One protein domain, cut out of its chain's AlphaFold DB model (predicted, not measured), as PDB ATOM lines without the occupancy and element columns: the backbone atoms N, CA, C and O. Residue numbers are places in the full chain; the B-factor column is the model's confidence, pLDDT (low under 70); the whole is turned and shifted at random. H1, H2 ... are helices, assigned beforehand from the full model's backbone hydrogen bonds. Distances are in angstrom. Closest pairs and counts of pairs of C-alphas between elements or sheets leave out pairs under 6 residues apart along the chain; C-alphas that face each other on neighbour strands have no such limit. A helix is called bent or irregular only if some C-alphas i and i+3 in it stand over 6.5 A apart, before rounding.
ATOM      1  N   LYS A 183     -35.412 -39.421  40.166       87.06
ATOM      2  CA  LYS A 183     -35.942 -40.222  39.041       87.06
ATOM      3  C   LYS A 183     -37.472 -40.270  39.004       87.06
ATOM      4  O   LYS A 183     -38.053 -40.004  37.962       87.06
ATOM      5  N   ASN A 184     -38.108 -40.523  40.146       87.94
ATOM      6  CA  ASN A 184     -39.567 -40.611  40.242       87.94
ATOM      7  C   ASN A 184     -40.258 -39.268  39.946       87.94
ATOM      8  O   ASN A 184     -41.302 -39.247  39.303       87.94
ATOM      9  N   GLU A 185     -39.680 -38.147  40.389       87.88
ATOM     10  CA  GLU A 185     -40.231 -36.813  40.118       87.88
ATOM     11  C   GLU A 185     -40.059 -36.434  38.646       87.88
ATOM     12  O   GLU A 185     -40.998 -35.938  38.027       87.88
ATOM     13  N   VAL A 186     -38.893 -36.730  38.056       87.12
ATOM     14  CA  VAL A 186     -38.650 -36.546  36.618       87.12
ATOM     15  C   VAL A 186     -39.632 -37.371  35.798       87.12
ATOM     16  O   VAL A 186     -40.211 -36.854  34.848       87.12
ATOM     17  N   GLU A 187     -39.848 -38.638  36.153       87.56
ATOM     18  CA  GLU A 187     -40.803 -39.497  35.455       87.56
ATOM     19  C   GLU A 187     -42.236 -38.991  35.593       87.56
ATOM     20  O   GLU A 187     -42.940 -38.914  34.591       87.56
ATOM     21  N   SER A 188     -42.641 -38.573  36.794       88.69
ATOM     22  CA  SER A 188     -43.967 -38.001  37.035       88.69
ATOM     23  C   SER A 188     -44.200 -36.730  36.216       88.69
ATOM     24  O   SER A 188     -45.239 -36.597  35.569       88.69
ATOM     25  N   LEU A 189     -43.242 -35.796  36.220       87.31
ATOM     26  CA  LEU A 189     -43.334 -34.555  35.450       87.31
ATOM     27  C   LEU A 189     -43.307 -34.829  33.951       87.31
ATOM     28  O   LEU A 189     -44.096 -34.259  33.206       87.31
ATOM     29  N   TYR A 190     -42.436 -35.731  33.503       87.75
ATOM     30  CA  TYR A 190     -42.380 -36.117  32.103       87.75
ATOM     31  C   TYR A 190     -43.721 -36.693  31.645       87.75
ATOM     32  O   TYR A 190     -44.253 -36.226  30.648       87.75
ATOM     33  N   SER A 191     -44.315 -37.629  32.392       87.81
ATOM     34  CA  SER A 191     -45.631 -38.193  32.063       87.81
ATOM     35  C   SER A 191     -46.756 -37.155  32.073       87.81
ATOM     36  O   SER A 191     -47.672 -37.252  31.261       87.81
ATOM     37  N   GLN A 192     -46.682 -36.136  32.936       88.56
ATOM     38  CA  GLN A 192     -47.646 -35.032  32.940       88.56
ATOM     39  C   GLN A 192     -47.605 -34.219  31.635       88.56
ATOM     40  O   GLN A 192     -48.656 -33.859  31.111       88.56
ATOM     41  N   TYR A 193     -46.409 -33.949  31.101       85.94
ATOM     42  CA  TYR A 193     -46.223 -33.137  29.890       85.94
ATOM     43  C   TYR A 193     -46.044 -33.957  28.605       85.94
ATOM     44  O   TYR A 193     -45.982 -33.385  27.522       85.94
ATOM     45  N   GLU A 194     -45.991 -35.288  28.686       83.94
ATOM     46  CA  GLU A 194     -45.635 -36.178  27.572       83.94
ATOM     47  C   GLU A 194     -46.510 -35.972  26.329       83.94
ATOM     48  O   GLU A 194     -46.008 -36.015  25.200       83.94
ATOM     49  N   SER A 195     -47.806 -35.720  26.539       81.62
ATOM     50  CA  SER A 195     -48.787 -35.514  25.468       81.62
ATOM     51  C   SER A 195     -48.540 -34.245  24.642       81.62
ATOM     52  O   SER A 195     -48.808 -34.248  23.442       81.62
ATOM     53  N   GLU A 196     -47.980 -33.198  25.249       82.50
ATOM     54  CA  GLU A 196     -47.657 -31.918  24.602       82.50
ATOM     55  C   GLU A 196     -46.194 -31.878  24.127       82.50
ATOM     56  O   GLU A 196     -45.887 -31.381  23.042       82.50
ATOM     57  N   LEU A 197     -45.292 -32.472  24.909       81.62
ATOM     58  CA  LEU A 197     -43.855 -32.512  24.653       81.62
ATOM     59  C   LEU A 197     -43.515 -33.370  23.434       81.62
ATOM     60  O   LEU A 197     -42.707 -32.965  22.597       81.62
ATOM     61  N   THR A 198     -44.128 -34.553  23.315       78.06
ATOM     62  CA  THR A 198     -43.777 -35.512  22.259       78.06
ATOM     63  C   THR A 198     -44.031 -34.955  20.852       78.06
ATOM     64  O   THR A 198     -43.119 -35.017  20.023       78.06
ATOM     65  N   PRO A 199     -45.206 -34.370  20.544       74.62
ATOM     66  CA  PRO A 199     -45.437 -33.749  19.242       74.62
ATOM     67  C   PRO A 199     -44.494 -32.574  18.961       74.62
ATOM     68  O   PRO A 199     -44.024 -32.450  17.830       74.62
ATOM     69  N   SER A 200     -44.187 -31.744  19.968       73.56
ATOM     70  CA  SER A 200     -43.257 -30.612  19.822       73.56
ATOM     71  C   SER A 200     -41.865 -31.093  19.421       73.56
ATOM     72  O   SER A 200     -41.325 -30.646  18.414       73.56
ATOM     73  N   LYS A 201     -41.326 -32.082  20.142       71.81
ATOM     74  CA  LYS A 201     -39.998 -32.655  19.886       71.81
ATOM     75  C   LYS A 201     -39.891 -33.332  18.529       71.81
ATOM     76  O   LYS A 201     -38.929 -33.106  17.805       71.81
ATOM     77  N   VAL A 202     -40.892 -34.129  18.158       71.31
ATOM     78  CA  VAL A 202     -40.919 -34.749  16.828       71.31
ATOM     79  C   VAL A 202     -40.970 -33.666  15.755       71.31
ATOM     80  O   VAL A 202     -40.250 -33.756  14.773       71.31
ATOM     81  N   THR A 203     -41.760 -32.610  15.938       67.75
ATOM     82  CA  THR A 203     -41.825 -31.508  14.968       67.75
ATOM     83  C   THR A 203     -40.490 -30.758  14.853       67.75
ATOM     84  O   THR A 203     -40.071 -30.462  13.738       67.75
ATOM     85  N   GLU A 204     -39.796 -30.507  15.966       67.81
ATOM     86  CA  GLU A 204     -38.440 -29.930  15.987       67.81
ATOM     87  C   GLU A 204     -37.442 -30.810  15.214       67.81
ATOM     88  O   GLU A 204     -36.789 -30.333  14.286       67.81
ATOM     89  N   GLU A 205     -37.395 -32.117  15.494       65.00
ATOM     90  CA  GLU A 205     -36.519 -33.062  14.779       65.00
ATOM     91  C   GLU A 205     -36.804 -33.099  13.270       65.00
ATOM     92  O   GLU A 205     -35.898 -33.258  12.448       65.00
ATOM     93  N   VAL A 206     -38.069 -32.934  12.883       62.66
ATOM     94  CA  VAL A 206     -38.495 -32.888  11.481       62.66
ATOM     95  C   VAL A 206     -37.996 -31.617  10.798       62.66
ATOM     96  O   VAL A 206     -37.498 -31.699   9.674       62.66
ATOM     97  N   ILE A 207     -38.094 -30.472  11.477       60.72
ATOM     98  CA  ILE A 207     -37.579 -29.183  10.997       60.72
ATOM     99  C   ILE A 207     -36.059 -29.242  10.808       60.72
ATOM    100  O   ILE A 207     -35.548 -28.748   9.800       60.72
ATOM    101  N   ASP A 208     -35.351 -29.895  11.728       56.25
ATOM    102  CA  ASP A 208     -33.891 -29.994  11.695       56.25
ATOM    103  C   ASP A 208     -33.365 -31.073  10.738       56.25
ATOM    104  O   ASP A 208     -32.208 -31.014  10.296       56.25
ATOM    105  N   SER A 209     -34.203 -32.042  10.357       56.31
ATOM    106  CA  SER A 209     -33.820 -33.102   9.427       56.31
ATOM    107  C   SER A 209     -33.465 -32.543   8.038       56.31
ATOM    108  O   SER A 209     -34.236 -31.860   7.360       56.31
ATOM    109  N   THR A 210     -32.260 -32.871   7.566       45.09
ATOM    110  CA  THR A 210     -31.696 -32.451   6.270       45.09
ATOM    111  C   THR A 210     -32.542 -32.852   5.059       45.09
ATOM    112  O   THR A 210     -32.378 -32.269   3.990       45.09
ATOM    113  N   THR A 211     -33.463 -33.802   5.223       46.69
ATOM    114  CA  THR A 211     -34.366 -34.311   4.185       46.69
ATOM    115  C   THR A 211     -35.448 -33.326   3.744       46.69
ATOM    116  O   THR A 211     -35.956 -33.471   2.637       46.69
ATOM    117  N   LEU A 212     -35.775 -32.310   4.552       48.28
ATOM    118  CA  LEU A 212     -36.813 -31.313   4.234       48.28
ATOM    119  C   LEU A 212     -36.266 -29.971   3.734       48.28
ATOM    120  O   LEU A 212     -37.024 -29.039   3.487       48.28
ATOM    121  N   LYS A 213     -34.951 -29.877   3.505       46.19
ATOM    122  CA  LYS A 213     -34.309 -28.678   2.934       46.19
ATOM    123  C   LYS A 213     -34.611 -28.460   1.443       46.19
ATOM    124  O   LYS A 213     -34.143 -27.478   0.874       46.19
ATOM    125  N   ALA A 214     -35.379 -29.353   0.819       43.66
ATOM    126  CA  ALA A 214     -35.819 -29.245  -0.565       43.66
ATOM    127  C   ALA A 214     -37.268 -28.719  -0.630       43.66
ATOM    128  O   ALA A 214     -38.223 -29.480  -0.531       43.66
ATOM    129  N   GLU A 215     -37.388 -27.397  -0.779       43.00
ATOM    130  CA  GLU A 215     -38.497 -26.620  -1.375       43.00
ATOM    131  C   GLU A 215     -39.940 -26.723  -0.833       43.00
ATOM    132  O   GLU A 215     -40.725 -25.826  -1.133       43.00
ATOM    133  N   LEU A 216     -40.310 -27.696   0.002       51.34
ATOM    134  CA  LEU A 216     -41.589 -27.678   0.724       51.34
ATOM    135  C   LEU A 216     -41.391 -27.135   2.133       51.34
ATOM    136  O   LEU A 216     -40.596 -27.667   2.910       51.34
ATOM    137  N   SER A 217     -42.146 -26.098   2.501       60.16
ATOM    138  CA  SER A 217     -42.135 -25.656   3.891       60.16
ATOM    139  C   SER A 217     -42.660 -26.795   4.775       60.16
ATOM    140  O   SER A 217     -43.672 -27.427   4.469       60.16
ATOM    141  N   VAL A 218     -41.993 -27.070   5.900       60.47
ATOM    142  CA  VAL A 218     -42.429 -28.091   6.877       60.47
ATOM    143  C   VAL A 218     -43.895 -27.876   7.274       60.47
ATOM    144  O   VAL A 218     -44.650 -28.823   7.465       60.47
ATOM    145  N   LYS A 219     -44.328 -26.611   7.300       60.03
ATOM    146  CA  LYS A 219     -45.712 -26.205   7.543       60.03
ATOM    147  C   LYS A 219     -46.681 -26.670   6.448       60.03
ATOM    148  O   LYS A 219     -47.783 -27.097   6.775       60.03
ATOM    149  N   GLU A 220     -46.288 -26.623   5.176       63.53
ATOM    150  CA  GLU A 220     -47.085 -27.164   4.068       63.53
ATOM    151  C   GLU A 220     -47.129 -28.690   4.111       63.53
ATOM    152  O   GLU A 220     -48.217 -29.250   3.995       63.53
ATOM    153  N   LEU A 221     -46.006 -29.369   4.379       68.56
ATOM    154  CA  LEU A 221     -46.001 -30.827   4.532       68.56
ATOM    155  C   LEU A 221     -46.951 -31.264   5.655       68.56
ATOM    156  O   LEU A 221     -47.842 -32.074   5.412       68.56
ATOM    157  N   LEU A 222     -46.816 -30.686   6.852       66.75
ATOM    158  CA  LEU A 222     -47.665 -30.992   8.010       66.75
ATOM    159  C   LEU A 222     -49.137 -30.597   7.806       66.75
ATOM    160  O   LEU A 222     -50.010 -31.098   8.512       66.75
ATOM    161  N   SER A 223     -49.433 -29.720   6.840       71.94
ATOM    162  CA  SER A 223     -50.811 -29.379   6.469       71.94
ATOM    163  C   SER A 223     -51.477 -30.428   5.569       71.94
ATOM    164  O   SER A 223     -52.706 -30.508   5.546       71.94
ATOM    165  N   THR A 224     -50.692 -31.258   4.871       74.94
ATOM    166  CA  THR A 224     -51.210 -32.365   4.051       74.94
ATOM    167  C   THR A 224     -51.606 -33.569   4.904       74.94
ATOM    168  O   THR A 224     -51.016 -33.822   5.953       74.94
ATOM    169  N   GLU A 225     -52.567 -34.364   4.429       75.56
ATOM    170  CA  GLU A 225     -52.989 -35.594   5.116       75.56
ATOM    171  C   GLU A 225     -51.832 -36.599   5.253       75.56
ATOM    172  O   GLU A 225     -51.594 -37.141   6.327       75.56
ATOM    173  N   ALA A 226     -51.012 -36.737   4.203       72.19
ATOM    174  CA  ALA A 226     -49.820 -37.584   4.220       72.19
ATOM    175  C   ALA A 226     -48.772 -37.124   5.251       72.19
ATOM    176  O   ALA A 226     -48.136 -37.955   5.901       72.19
ATOM    177  N   GLY A 227     -48.594 -35.810   5.431       73.56
ATOM    178  CA  GLY A 227     -47.701 -35.267   6.452       73.56
ATOM    179  C   GLY A 227     -48.231 -35.451   7.872       73.56
ATOM    180  O   GLY A 227     -47.444 -35.745   8.771       73.56
ATOM    181  N   LYS A 228     -49.551 -35.361   8.079       75.88
ATOM    182  CA  LYS A 228     -50.185 -35.676   9.372       75.88
ATOM    183  C   LYS A 228     -50.039 -37.152   9.731       75.88
ATOM    184  O   LYS A 228     -49.645 -37.453  10.855       75.88
ATOM    185  N   ASP A 229     -50.287 -38.058   8.788       77.50
ATOM    186  CA  ASP A 229     -50.126 -39.503   8.995       77.50
ATOM    187  C   ASP A 229     -48.672 -39.869   9.306       77.50
ATOM    188  O   ASP A 229     -48.384 -40.664  10.205       77.50
ATOM    189  N   TRP A 230     -47.730 -39.243   8.598       76.50
ATOM    190  CA  TRP A 230     -46.306 -39.420   8.852       76.50
ATOM    191  C   TRP A 230     -45.883 -38.874  10.223       76.50
ATOM    192  O   TRP A 230     -45.179 -39.572  10.955       76.50
ATOM    193  N   LEU A 231     -46.360 -37.686  10.618       78.12
ATOM    194  CA  LEU A 231     -46.124 -37.118  11.951       78.12
ATOM    195  C   LEU A 231     -46.681 -38.039  13.043       78.12
ATOM    196  O   LEU A 231     -45.976 -38.353  13.999       78.12
ATOM    197  N   GLN A 232     -47.913 -38.529  12.895       79.69
ATOM    198  CA  GLN A 232     -48.513 -39.467  13.847       79.69
ATOM    199  C   GLN A 232     -47.725 -40.775  13.944       79.69
ATOM    200  O   GLN A 232     -47.555 -41.315  15.040       79.69
ATOM    201  N   LYS A 233     -47.212 -41.284  12.819       80.81
ATOM    202  CA  LYS A 233     -46.328 -42.453  12.810       80.81
ATOM    203  C   LYS A 233     -45.035 -42.170  13.578       80.81
ATOM    204  O   LYS A 233     -44.649 -42.982  14.412       80.81
ATOM    205  N   LYS A 234     -44.411 -41.011  13.359       75.81
ATOM    206  CA  LYS A 234     -43.188 -40.598  14.062       75.81
ATOM    207  C   LYS A 234     -43.404 -40.374  15.556       75.81
ATOM    208  O   LYS A 234     -42.576 -40.806  16.348       75.81
ATOM    209  N   ILE A 235     -44.540 -39.802  15.953       78.31
ATOM    210  CA  ILE A 235     -44.953 -39.689  17.359       78.31
ATOM    211  C   ILE A 235     -45.058 -41.075  18.001       78.31
ATOM    212  O   ILE A 235     -44.498 -41.292  19.073       78.31
ATOM    213  N   LYS A 236     -45.708 -42.038  17.334       79.38
ATOM    214  CA  LYS A 236     -45.808 -43.419  17.835       79.38
ATOM    215  C   LYS A 236     -44.439 -44.093  17.946       79.38
ATOM    216  O   LYS A 236     -44.166 -44.727  18.959       79.38
ATOM    217  N   GLU A 237     -43.581 -43.936  16.938       77.81
ATOM    218  CA  GLU A 237     -42.199 -44.437  16.975       77.81
ATOM    219  C   GLU A 237     -41.435 -43.832  18.164       77.81
ATOM    220  O   GLU A 237     -40.813 -44.561  18.930       77.81
ATOM    221  N   TYR A 238     -41.548 -42.521  18.382       75.81
ATOM    222  CA  TYR A 238     -40.884 -41.822  19.482       75.81
ATOM    223  C   TYR A 238     -41.391 -42.256  20.867       75.81
ATOM    224  O   TYR A 238     -40.600 -42.365  21.809       75.81
ATOM    225  N   GLN A 239     -42.691 -42.525  21.011       77.19
ATOM    226  CA  GLN A 239     -43.290 -43.039  22.251       77.19
ATOM    227  C   GLN A 239     -42.822 -44.461  22.583       77.19
ATOM    228  O   GLN A 239     -42.717 -44.814  23.754       77.19
ATOM    229  N   GLN A 240     -42.502 -45.271  21.572       77.81
ATOM    230  CA  GLN A 240     -42.019 -46.644  21.757       77.81
ATOM    231  C   GLN A 240     -40.541 -46.723  22.171       77.81
ATOM    232  O   GLN A 240     -40.084 -47.780  22.607       77.81
ATOM    233  N   ILE A 241     -39.783 -45.626  22.064       78.88
ATOM    234  CA  ILE A 241     -38.379 -45.576  22.486       78.88
ATOM    235  C   ILE A 241     -38.303 -45.458  24.012       78.88
ATOM    236  O   ILE A 241     -38.734 -44.455  24.590       78.88
ATOM    237  N   THR A 242     -37.673 -46.441  24.661       76.19
ATOM    238  CA  THR A 242     -37.340 -46.387  26.091       76.19
ATOM    239  C   THR A 242     -36.317 -45.283  26.354       76.19
ATOM    240  O   THR A 242     -35.167 -45.376  25.925       76.19
ATOM    241  N   LYS A 243     -36.725 -44.235  27.079       81.00
ATOM    242  CA  LYS A 243     -35.872 -43.088  27.431       81.00
ATOM    243  C   LYS A 243     -35.327 -43.220  28.848       81.00
ATOM    244  O   LYS A 243     -36.071 -43.571  29.765       81.00
ATOM    245  N   THR A 244     -34.054 -42.882  29.031       82.62
ATOM    246  CA  THR A 244     -33.449 -42.773  30.363       82.62
ATOM    247  C   THR A 244     -34.001 -41.547  31.115       82.62
ATOM    248  O   THR A 244     -34.458 -40.600  30.466       82.62
ATOM    249  N   PRO A 245     -33.982 -41.523  32.462       82.44
ATOM    250  CA  PRO A 245     -34.393 -40.353  33.249       82.44
ATOM    251  C   PRO A 245     -33.651 -39.070  32.862       82.44
ATOM    252  O   PRO A 245     -34.247 -38.003  32.785       82.44
ATOM    253  N   GLU A 246     -32.366 -39.194  32.548       82.56
ATOM    254  CA  GLU A 246     -31.503 -38.131  32.041       82.56
ATOM    255  C   GLU A 246     -32.071 -37.532  30.752       82.56
ATOM    256  O   GLU A 246     -32.253 -36.321  30.644       82.56
ATOM    257  N   ARG A 247     -32.435 -38.393  29.791       78.69
ATOM    258  CA  ARG A 247     -33.007 -37.951  28.518       78.69
ATOM    259  C   ARG A 247     -34.373 -37.302  28.707       78.69
ATOM    260  O   ARG A 247     -34.628 -36.250  28.128       78.69
ATOM    261  N   LYS A 248     -35.229 -37.909  29.536       82.88
ATOM    262  CA  LYS A 248     -36.544 -37.353  29.887       82.88
ATOM    263  C   LYS A 248     -36.406 -35.954  30.486       82.88
ATOM    264  O   LYS A 248     -37.156 -35.063  30.112       82.88
ATOM    265  N   LEU A 249     -35.433 -35.751  31.372       85.88
ATOM    266  CA  LEU A 249     -35.160 -34.454  31.980       85.88
ATOM    267  C   LEU A 249     -34.689 -33.417  30.953       85.88
ATOM    268  O   LEU A 249     -35.199 -32.303  30.964       85.88
ATOM    269  N   THR A 250     -33.755 -33.761  30.064       83.38
ATOM    270  CA  THR A 250     -33.307 -32.847  28.999       83.38
ATOM    271  C   THR A 250     -34.467 -32.441  28.090       83.38
ATOM    272  O   THR A 250     -34.649 -31.258  27.800       83.38
ATOM    273  N   ASP A 251     -35.288 -33.407  27.672       81.12
ATOM    274  CA  ASP A 251     -36.447 -33.132  26.827       81.12
ATOM    275  C   ASP A 251     -37.487 -32.266  27.555       81.12
ATOM    276  O   ASP A 251     -38.020 -31.327  26.961       81.12
ATOM    277  N   LEU A 252     -37.714 -32.526  28.848       84.81
ATOM    278  CA  LEU A 252     -38.601 -31.743  29.706       84.81
ATOM    279  C   LEU A 252     -38.104 -30.303  29.878       84.81
ATOM    280  O   LEU A 252     -38.890 -29.373  29.735       84.81
ATOM    281  N   LEU A 253     -36.816 -30.104  30.164       85.12
ATOM    282  CA  LEU A 253     -36.228 -28.773  30.329       85.12
ATOM    283  C   LEU A 253     -36.343 -27.946  29.050       85.12
ATOM    284  O   LEU A 253     -36.743 -26.787  29.127       85.12
ATOM    285  N   HIS A 254     -36.057 -28.549  27.891       81.25
ATOM    286  CA  HIS A 254     -36.196 -27.875  26.600       81.25
ATOM    287  C   HIS A 254     -37.641 -27.436  26.354       81.25
ATOM    288  O   HIS A 254     -37.901 -26.273  26.058       81.25
ATOM    289  N   TYR A 255     -38.592 -28.353  26.545       82.88
ATOM    290  CA  TYR A 255     -40.009 -28.066  26.357       82.88
ATOM    291  C   TYR A 255     -40.512 -26.977  27.321       82.88
ATOM    292  O   TYR A 255     -41.135 -26.013  26.886       82.88
ATOM    293  N   LEU A 256     -40.208 -27.086  28.620       82.62
ATOM    294  CA  LEU A 256     -40.653 -26.101  29.610       82.62
ATOM    295  C   LEU A 256     -40.036 -24.717  29.366       82.62
ATOM    296  O   LEU A 256     -40.686 -23.711  29.643       82.62
ATOM    297  N   TYR A 257     -38.799 -24.658  28.866       83.00
ATOM    298  CA  TYR A 257     -38.152 -23.406  28.485       83.00
ATOM    299  C   TYR A 257     -38.827 -22.770  27.266       83.00
ATOM    300  O   TYR A 257     -39.237 -21.612  27.338       83.00
ATOM    301  N   ASN A 258     -39.015 -23.534  26.186       78.75
ATOM    302  CA  ASN A 258     -39.614 -23.040  24.941       78.75
ATOM    303  C   ASN A 258     -41.062 -22.565  25.132       78.75
ATOM    304  O   ASN A 258     -41.483 -21.600  24.498       78.75
ATOM    305  N   ASP A 259     -41.806 -23.201  26.038       79.31
ATOM    306  CA  ASP A 259     -43.196 -22.850  26.343       79.31
ATOM    307  C   ASP A 259     -43.331 -21.763  27.435       79.31
ATOM    308  O   ASP A 259     -44.427 -21.465  27.905       79.31
ATOM    309  N   GLY A 260     -42.216 -21.183  27.902       79.06
ATOM    310  CA  GLY A 260     -42.210 -20.136  28.933       79.06
ATOM    311  C   GLY A 260     -42.673 -20.599  30.325       79.06
ATOM    312  O   GLY A 260     -42.926 -19.774  31.204       79.06
ATOM    313  N   LYS A 261     -42.777 -21.916  30.545       81.62
ATOM    314  CA  LYS A 261     -43.175 -22.555  31.814       81.62
ATOM    315  C   LYS A 261     -42.004 -22.719  32.794       81.62
ATOM    316  O   LYS A 261     -42.231 -22.990  33.974       81.62
ATOM    317  N   LEU A 262     -40.764 -22.577  32.322       85.06
ATOM    318  CA  LEU A 262     -39.540 -22.613  33.123       85.06
ATOM    319  C   LEU A 262     -38.983 -21.203  33.309       85.06
ATOM    320  O   LEU A 262     -38.590 -20.555  32.342       85.06
TER     321      LEU A 262
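What this domain is: This is residues 183 to 262 of the 413 residues of an uncharacterized protein of Nostoc minutum NIES-26 (UniProt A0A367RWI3). A long helix, H1, is bent into an L and runs most of the length of an elongated body, with two other helices packed on it. H3 crosses its second arm, H1b, while H4 spans the bend and packs on both arms; the short helix H2 and the loop of residues 209 to 217 lie at the end of the body far from the first arm, H1a. The printed part has 80 residues, with four named helices in the order H1, H2, H3, H4 and no named strand, and its class is all helix. It is only just compact, close to loose, with a radius of gyration of the C-alphas of 13.9 A, and it spans 43 by 26 by 19 A.

Where its parts are: H1, residues 183 to 208, was assigned as one helix by its hydrogen bonds but is bent: C-alphas 192 and 195 are 7.6 A apart. Its arm H1a, residues 183 to 192, begins with C-alpha 183 at (-35.942, -40.222, 39.041) and is 14.2 A long from first to last C-alpha. Its arm H1b, residues 195 to 208, is 21.0 A long. H2 is residues 218 to 223, 8.5 A. H3 is residues 225 to 240, 22.8 A, with C-alpha 225 at (-52.989, -35.594, 5.116). H4 is residues 245 to 258, 19.9 A, and ends with C-alpha 258 at (-39.614, -23.040, 24.941).

How they stand to each other: H1a and H1b stand about perpendicular, at 87 degrees. H1a touches H4, with C-alphas 183 and 245 closest at 6.0 A; they run the same way at a steep tilt of 45 degrees. H1b touches H4 with residues 197 to 201 alone, about perpendicular at 82 degrees; the closest C-alphas are those of Leu 197 and Tyr 255, 6.1 A apart. H1b touches H3 with residues 198 to 203 alone, opposite ways at a steep tilt of 66 degrees; the closest C-alphas are those of Pro 199 and Ile 235, 6.3 A apart. H1b and H2 are close but not clearly touching, with the C-alphas of Ile 207 and Val 218 closest at 6.5 A. H2 and H3 only just touch, with 3 pairs of C-alphas within 8 A, and only at the corner. H3 and H4 are apart. Every O i to N i+4 pair is within hydrogen-bond range in H1a, H2, H3 and H4; in H1b it is 8 of 10.

The domain as a whole: The two C-alphas farthest apart are those of Asn 184 and Glu 215, 43.9 A. The printed part has no cut. The link from H1 to H2 is short; those from H2 to H3 and from H3 to H4 are tight. The mean pLDDT of the printed part is 74.8, and residues 203 to 222 are under 70.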